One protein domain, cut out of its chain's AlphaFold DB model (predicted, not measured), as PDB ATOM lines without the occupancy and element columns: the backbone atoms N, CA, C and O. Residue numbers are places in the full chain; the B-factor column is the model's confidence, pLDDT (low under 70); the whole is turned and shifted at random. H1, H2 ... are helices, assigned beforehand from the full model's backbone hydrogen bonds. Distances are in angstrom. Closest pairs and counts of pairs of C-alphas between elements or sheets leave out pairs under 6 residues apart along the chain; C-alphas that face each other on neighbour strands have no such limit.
ATOM      1  N   LYS A 315     -16.680 -22.424 -19.102       92.00
ATOM      2  CA  LYS A 315     -16.757 -21.685 -17.831       92.00
ATOM      3  C   LYS A 315     -17.320 -22.556 -16.706       92.00
ATOM      4  O   LYS A 315     -16.857 -22.460 -15.571       92.00
ATOM      5  N   TYR A 316     -18.276 -23.428 -17.025       92.56
ATOM      6  CA  TYR A 316     -18.815 -24.388 -16.068       92.56
ATOM      7  C   TYR A 316     -17.808 -25.502 -15.753       92.56
ATOM      8  O   TYR A 316     -17.627 -25.847 -14.587       92.56
ATOM      9  N   LEU A 317     -17.074 -25.995 -16.761       94.06
ATOM     10  CA  LEU A 317     -15.958 -26.924 -16.553       94.06
ATOM     11  C   LEU A 317     -14.934 -26.317 -15.598       94.06
ATOM     12  O   LEU A 317     -14.563 -26.954 -14.614       94.06
ATOM     13  N   ALA A 318     -14.536 -25.067 -15.850       91.88
ATOM     14  CA  ALA A 318     -13.656 -24.338 -14.958       91.88
ATOM     15  C   ALA A 318     -14.233 -24.362 -13.539       91.88
ATOM     16  O   ALA A 318     -13.562 -24.879 -12.645       91.88
ATOM     17  N   ALA A 319     -15.477 -23.903 -13.324       90.56
ATOM     18  CA  ALA A 319     -16.148 -23.892 -12.014       90.56
ATOM     19  C   ALA A 319     -16.007 -25.227 -11.250       90.56
ATOM     20  O   ALA A 319     -15.605 -25.230 -10.085       90.56
ATOM     21  N   GLN A 320     -16.231 -26.354 -11.931       92.56
ATOM     22  CA  GLN A 320     -16.106 -27.698 -11.353       92.56
ATOM     23  C   GLN A 320     -14.655 -28.096 -11.036       92.56
ATOM     24  O   GLN A 320     -14.392 -28.720 -10.005       92.56
ATOM     25  N   MET A 321     -13.681 -27.674 -11.847       93.50
ATOM     26  CA  MET A 321     -12.257 -27.937 -11.598       93.50
ATOM     27  C   MET A 321     -11.745 -27.356 -10.274       93.50
ATOM     28  O   MET A 321     -10.771 -27.869  -9.731       93.50
ATOM     29  N   ARG A 322     -12.384 -26.320  -9.709       87.44
ATOM     30  CA  ARG A 322     -12.009 -25.798  -8.378       87.44
ATOM     31  C   ARG A 322     -12.341 -26.762  -7.247       87.44
ATOM     32  O   ARG A 322     -11.609 -26.792  -6.263       87.44
ATOM     33  N   LEU A 323     -13.429 -27.519  -7.380       90.88
ATOM     34  CA  LEU A 323     -13.848 -28.506  -6.385       90.88
ATOM     35  C   LEU A 323     -12.952 -29.753  -6.444       90.88
ATOM     36  O   LEU A 323     -12.604 -30.312  -5.408       90.88
ATOM     37  N   HIS A 324     -12.510 -30.123  -7.649       92.75
ATOM     38  CA  HIS A 324     -11.663 -31.289  -7.923       92.75
ATOM     39  C   HIS A 324     -10.304 -30.872  -8.510       92.75
ATOM     40  O   HIS A 324      -9.933 -31.245  -9.626       92.75
ATOM     41  N   ALA A 325      -9.563 -30.039  -7.769       91.25
ATOM     42  CA  ALA A 325      -8.359 -29.371  -8.275       91.25
ATOM     43  C   ALA A 325      -7.211 -30.328  -8.633       91.25
ATOM     44  O   ALA A 325      -6.447 -30.052  -9.559       91.25
ATOM     45  N   LYS A 326      -7.073 -31.455  -7.923       92.00
ATOM     46  CA  LYS A 326      -6.003 -32.434  -8.182       92.00
ATOM     47  C   LYS A 326      -6.274 -33.219  -9.465       92.00
ATOM     48  O   LYS A 326      -5.380 -33.379 -10.293       92.00
ATOM     49  N   GLU A 327      -7.512 -33.663  -9.646       94.00
ATOM     50  CA  GLU A 327      -7.976 -34.378 -10.832       94.00
ATOM     51  C   GLU A 327      -7.950 -33.460 -12.059       94.00
ATOM     52  O   GLU A 327      -7.454 -33.852 -13.114       94.00
ATOM     53  N   ALA A 328      -8.394 -32.209 -11.907       94.19
ATOM     54  CA  ALA A 328      -8.322 -31.193 -12.951       94.19
ATOM     55  C   ALA A 328      -6.881 -30.900 -13.389       94.19
ATOM     56  O   ALA A 328      -6.595 -30.868 -14.585       94.19
ATOM     57  N   ALA A 329      -5.959 -30.745 -12.434       92.94
ATOM     58  CA  ALA A 329      -4.541 -30.551 -12.725       92.94
ATOM     59  C   ALA A 329      -3.940 -31.724 -13.517       92.94
ATOM     60  O   ALA A 329      -3.095 -31.509 -14.388       92.94
ATOM     61  N   ARG A 330      -4.378 -32.961 -13.241       94.31
ATOM     62  CA  ARG A 330      -3.980 -34.145 -14.014       94.31
ATOM     63  C   ARG A 330      -4.490 -34.062 -15.458       94.31
ATOM     64  O   ARG A 330      -3.689 -34.190 -16.376       94.31
ATOM     65  N   LEU A 331      -5.780 -33.778 -15.657       94.38
ATOM     66  CA  LEU A 331      -6.392 -33.688 -16.992       94.38
ATOM     67  C   LEU A 331      -5.835 -32.533 -17.843       94.38
ATOM     68  O   LEU A 331      -5.724 -32.668 -19.061       94.38
ATOM     69  N   LEU A 332      -5.475 -31.407 -17.217       93.94
ATOM     70  CA  LEU A 332      -4.800 -30.291 -17.886       93.94
ATOM     71  C   LEU A 332      -3.391 -30.686 -18.344       93.94
ATOM     72  O   LEU A 332      -3.025 -30.418 -19.484       93.94
ATOM     73  N   ARG A 333      -2.628 -31.378 -17.488       91.81
ATOM     74  CA  ARG A 333      -1.280 -31.868 -17.815       91.81
ATOM     75  C   ARG A 333      -1.287 -32.915 -18.929       91.81
ATOM     76  O   ARG A 333      -0.407 -32.898 -19.776       91.81
ATOM     77  N   GLU A 334      -2.267 -33.812 -18.921       92.50
ATOM     78  CA  GLU A 334      -2.449 -34.837 -19.957       92.50
ATOM     79  C   GLU A 334      -2.944 -34.255 -21.293       92.50
ATOM     80  O   GLU A 334      -3.016 -34.974 -22.284       92.50
ATOM     81  N   GLY A 335      -3.298 -32.966 -21.341       93.00
ATOM     82  CA  GLY A 335      -3.766 -32.305 -22.558       93.00
ATOM     83  C   GLY A 335      -5.212 -32.630 -22.939       93.00
ATOM     84  O   GLY A 335      -5.688 -32.125 -23.950       93.00
ATOM     85  N   VAL A 336      -5.954 -33.389 -22.124       95.25
ATOM     86  CA  VAL A 336      -7.351 -33.785 -22.401       95.25
ATOM     87  C   VAL A 336      -8.255 -32.561 -22.558       95.25
ATOM     88  O   VAL A 336      -9.098 -32.504 -23.450       95.25
ATOM     89  N   VAL A 337      -8.064 -31.549 -21.707       95.25
ATOM     90  CA  VAL A 337      -8.835 -30.296 -21.776       95.25
ATOM     91  C   VAL A 337      -8.485 -29.521 -23.043       95.25
ATOM     92  O   VAL A 337      -9.380 -29.018 -23.712       95.25
ATOM     93  N   ARG A 338      -7.202 -29.466 -23.409       94.62
ATOM     94  CA  ARG A 338      -6.752 -28.801 -24.634       94.62
ATOM     95  C   ARG A 338      -7.320 -29.482 -25.879       94.62
ATOM     96  O   ARG A 338      -7.913 -28.807 -26.711       94.62
ATOM     97  N   GLN A 339      -7.248 -30.807 -25.939       94.38
ATOM     98  CA  GLN A 339      -7.835 -31.598 -27.016       94.38
ATOM     99  C   GLN A 339      -9.352 -31.382 -27.124       94.38
ATOM    100  O   GLN A 339      -9.890 -31.294 -28.226       94.38
ATOM    101  N   TRP A 340     -10.061 -31.259 -25.998       95.00
ATOM    102  CA  TRP A 340     -11.494 -30.956 -26.000       95.00
ATOM    103  C   TRP A 340     -11.809 -29.568 -26.582       95.00
ATOM    104  O   TRP A 340     -12.779 -29.439 -27.328       95.00
ATOM    105  N   PHE A 341     -10.988 -28.549 -26.304       95.00
ATOM    106  CA  PHE A 341     -11.116 -27.231 -26.947       95.00
ATOM    107  C   PHE A 341     -10.848 -27.306 -28.450       95.00
ATOM    108  O   PHE A 341     -11.639 -26.785 -29.231       95.00
ATOM    109  N   GLU A 342      -9.781 -27.998 -28.848       93.12
ATOM    110  CA  GLU A 342      -9.408 -28.182 -30.255       93.12
ATOM    111  C   GLU A 342     -10.515 -28.912 -31.035       93.12
ATOM    112  O   GLU A 342     -10.909 -28.464 -32.107       93.12
ATOM    113  N   THR A 343     -11.099 -29.967 -30.457       92.19
ATOM    114  CA  THR A 343     -12.198 -30.739 -31.073       92.19
ATOM    115  C   THR A 343     -13.478 -29.907 -31.243       92.19
ATOM    116  O   THR A 343     -14.266 -30.155 -32.150       92.19
ATOM    117  N   ASN A 344     -13.701 -28.913 -30.381       94.75
ATOM    118  CA  ASN A 344     -14.833 -27.984 -30.477       94.75
ATOM    119  C   ASN A 344     -14.510 -26.706 -31.271       94.75
ATOM    120  O   ASN A 344     -15.345 -25.799 -31.324       94.75
ATOM    121  N   HIS A 345     -13.314 -26.615 -31.865       92.81
ATOM    122  CA  HIS A 345     -12.808 -25.430 -32.566       92.81
ATOM    123  C   HIS A 345     -12.849 -24.153 -31.713       92.81
ATOM    124  O   HIS A 345     -13.070 -23.048 -32.210       92.81
ATOM    125  N   TRP A 346     -12.636 -24.295 -30.404       93.81
ATOM    126  CA  TRP A 346     -12.464 -23.163 -29.506       93.81
ATOM    127  C   TRP A 346     -11.004 -22.744 -29.430       93.81
ATOM    128  O   TRP A 346     -10.091 -23.568 -29.443       93.81
ATOM    129  N   VAL A 347     -10.785 -21.440 -29.268       91.81
ATOM    130  CA  VAL A 347      -9.452 -20.906 -28.997       91.81
ATOM    131  C   VAL A 347      -9.012 -21.365 -27.611       91.81
ATOM    132  O   VAL A 347      -9.713 -21.152 -26.619       91.81
ATOM    133  N   TRP A 348      -7.840 -21.993 -27.543       92.56
ATOM    134  CA  TRP A 348      -7.239 -22.396 -26.280       92.56
ATOM    135  C   TRP A 348      -6.881 -21.149 -25.443       92.56
ATOM    136  O   TRP A 348      -6.109 -20.311 -25.908       92.56
ATOM    137  N   PRO A 349      -7.426 -20.998 -24.221       91.19
ATOM    138  CA  PRO A 349      -7.328 -19.750 -23.462       91.19
ATOM    139  C   PRO A 349      -5.982 -19.550 -22.753       91.19
ATOM    140  O   PRO A 349      -5.659 -18.439 -22.339       91.19
ATOM    141  N   VAL A 350      -5.207 -20.617 -22.550       89.50
ATOM    142  CA  VAL A 350      -3.946 -20.548 -21.806       89.50
ATOM    143  C   VAL A 350      -2.794 -20.244 -22.758       89.50
ATOM    144  O   VAL A 350      -2.483 -21.036 -23.644       89.50
ATOM    145  N   ALA A 351      -2.130 -19.109 -22.545       79.00
ATOM    146  CA  ALA A 351      -0.927 -18.745 -23.282       79.00
ATOM    147  C   ALA A 351       0.299 -19.512 -22.754       79.00
ATOM    148  O   ALA A 351       0.605 -19.448 -21.561       79.00
ATOM    149  N   GLY A 352       1.025 -20.179 -23.654       79.75
ATOM    150  CA  GLY A 352       2.254 -20.912 -23.342       79.75
ATOM    151  C   GLY A 352       2.021 -22.280 -22.695       79.75
ATOM    152  O   GLY A 352       0.962 -22.893 -22.846       79.75
ATOM    153  N   ASP A 353       3.046 -22.765 -21.996       83.06
ATOM    154  CA  ASP A 353       3.020 -24.069 -21.340       83.06
ATOM    155  C   ASP A 353       2.087 -24.066 -20.123       83.06
ATOM    156  O   ASP A 353       1.895 -23.057 -19.435       83.06
ATOM    157  N   THR A 354       1.485 -25.225 -19.862       87.94
ATOM    158  CA  THR A 354       0.594 -25.398 -18.713       87.94
ATOM    159  C   THR A 354       1.422 -25.473 -17.434       87.94
ATOM    160  O   THR A 354       2.310 -26.317 -17.309       87.94
ATOM    161  N   ALA A 355       1.118 -24.604 -16.474       86.88
ATOM    162  CA  ALA A 355       1.742 -24.583 -15.165       86.88
ATOM    163  C   ALA A 355       1.552 -25.942 -14.468       86.88
ATOM    164  O   ALA A 355       0.530 -26.605 -14.646       86.88
ATOM    165  N   PRO A 356       2.510 -26.396 -13.655       86.19
ATOM    166  CA  PRO A 356       2.408 -27.688 -12.993       86.19
ATOM    167  C   PRO A 356       1.445 -27.657 -11.794       86.19
ATOM    168  O   PRO A 356       1.276 -26.659 -11.093       86.19
ATOM    169  N   GLY A 357       0.828 -28.808 -11.522       88.44
ATOM    170  CA  GLY A 357      -0.013 -29.012 -10.339       88.44
ATOM    171  C   GLY A 357      -1.259 -28.120 -10.305       88.44
ATOM    172  O   GLY A 357      -1.889 -27.871 -11.328       88.44
ATOM    173  N   VAL A 358      -1.638 -27.657  -9.112       89.62
ATOM    174  CA  VAL A 358      -2.869 -26.870  -8.894       89.62
ATOM    175  C   VAL A 358      -2.809 -25.491  -9.569       89.62
ATOM    176  O   VAL A 358      -3.850 -24.950  -9.943       89.62
ATOM    177  N   ALA A 359      -1.608 -24.956  -9.816       90.25
ATOM    178  CA  ALA A 359      -1.427 -23.709 -10.558       90.25
ATOM    179  C   ALA A 359      -1.980 -23.793 -11.995       90.25
ATOM    180  O   ALA A 359      -2.489 -22.791 -12.492       90.25
ATOM    181  N   ALA A 360      -1.986 -24.985 -12.615       92.25
ATOM    182  CA  ALA A 360      -2.601 -25.232 -13.927       92.25
ATOM    183  C   ALA A 360      -4.070 -24.791 -13.965       92.25
ATOM    184  O   ALA A 360      -4.530 -24.152 -14.911       92.25
ATOM    185  N   VAL A 361      -4.814 -25.132 -12.907       93.00
ATOM    186  CA  VAL A 361      -6.242 -24.828 -12.797       93.00
ATOM    187  C   VAL A 361      -6.431 -23.320 -12.689       93.00
ATOM    188  O   VAL A 361      -7.289 -22.760 -13.365       93.00
ATOM    189  N   GLN A 362      -5.602 -22.636 -11.897       91.69
ATOM    190  CA  GLN A 362      -5.665 -21.180 -11.792       91.69
ATOM    191  C   GLN A 362      -5.321 -20.497 -13.123       91.69
ATOM    192  O   GLN A 362      -6.061 -19.613 -13.549       91.69
ATOM    193  N   GLN A 363      -4.265 -20.937 -13.808       91.69
ATOM    194  CA  GLN A 363      -3.886 -20.429 -15.129       91.69
ATOM    195  C   GLN A 363      -5.029 -20.585 -16.143       91.69
ATOM    196  O   GLN A 363      -5.325 -19.654 -16.887       91.69
ATOM    197  N   PHE A 364      -5.719 -21.731 -16.147       93.12
ATOM    198  CA  PHE A 364      -6.878 -21.964 -17.014       93.12
ATOM    199  C   PHE A 364      -8.033 -20.987 -16.734       93.12
ATOM    200  O   PHE A 364      -8.638 -20.447 -17.658       93.12
ATOM    201  N   TYR A 365      -8.299 -20.690 -15.462       91.25
ATOM    202  CA  TYR A 365      -9.289 -19.688 -15.051       91.25
ATOM    203  C   TYR A 365      -8.933 -18.262 -15.465       91.25
ATOM    204  O   TYR A 365      -9.818 -17.497 -15.859       91.25
ATOM    205  N   GLU A 366      -7.658 -17.905 -15.314       91.25
ATOM    206  CA  GLU A 366      -7.123 -16.612 -15.733       91.25
ATOM    207  C   GLU A 366      -7.258 -16.458 -17.253       91.25
ATOM    208  O   GLU A 366      -7.774 -15.444 -17.717       91.25
ATOM    209  N   GLY A 367      -6.908 -17.499 -18.018       90.56
ATOM    210  CA  GLY A 367      -7.055 -17.519 -19.475       90.56
ATOM    211  C   GLY A 367      -8.507 -17.398 -19.948       90.56
ATOM    212  O   GLY A 367      -8.786 -16.701 -20.917       90.56
ATOM    213  N   LEU A 368      -9.459 -18.033 -19.252       90.94
ATOM    214  CA  LEU A 368     -10.892 -17.899 -19.554       90.94
ATOM    215  C   LEU A 368     -11.488 -16.540 -19.137       90.94
ATOM    216  O   LEU A 368     -12.677 -16.298 -19.366       90.94
ATOM    217  N   GLY A 369     -10.709 -15.675 -18.478       88.44
ATOM    218  CA  GLY A 369     -11.167 -14.385 -17.959       88.44
ATOM    219  C   GLY A 369     -12.138 -14.494 -16.778       88.44
ATOM    220  O   GLY A 369     -12.798 -13.516 -16.432       88.44
TER     221      GLY A 369
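What this domain is: This is residues 315 to 369 of the 658 residues of an uncharacterized protein of Gemmataceae bacterium (UniProt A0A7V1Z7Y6). Three short helices, H1, H2 and H4, form a small cluster with their centres in a triangle, and H3 lies off one end of it, following H2. A long loop, residues 344 to 358, leads back from the end of H3 to the start of H4. The printed part has 55 residues, with four named helices in the order H1, H2, H3, H4 and no named strand; the class is all helix. It is compact, with a radius of gyration of the C-alphas of 10.0 A, and rounded, spanning 26 by 22 by 19 A.

Where its parts are: H1, residues 315 to 323, begins at C-alpha 315 (-16.757, -21.685, -17.831) and is 13.6 A long from first to last C-alpha. H2, residues 325 to 333, measures 12.1 A. H3, residues 336 to 343, measures 10.4 A. H4, residues 359 to 367, measures 12.2 A and ends at C-alpha 367 (-7.055, -17.519, -19.475).

How they stand to each other: H1 and H2 touch only at the corner by their link, and only just, with 3 pairs of C-alphas within 8 A; the closest C-alphas, of Met 321 and Ala 328, are 5.3 A apart. Their lines stand at a steep tilt of 55 degrees, opposite ways. H1 touches H4 at a shallow tilt of 24 degrees, opposite ways, with the closest C-alphas, of Ala 318 and Tyr 365, 6.4 A apart. H2 touches H4 about perpendicular, at 75 degrees, with the closest C-alphas, of Ala 329 and Ala 360, 5.8 A apart. H3 is close to H2 but not clearly touching; the closest C-alphas, of Leu 331 and Val 337, are 6.4 A apart. H3 is apart from H1 and from H4. Every O i to N i+4 pair is within hydrogen-bond range in H2, H3 and H4, and 4 of 5 are in H1.

The domain as a whole: The two C-alphas farthest apart, of Leu 323 and His 345, are 26.4 A apart. The printed part has no cut. The links H1 to H2 and H2 to H3 are tight; the link H3 to H4, 15 residues, is long. The mean pLDDT of the printed part is 91.4, and no printed residue is under 70.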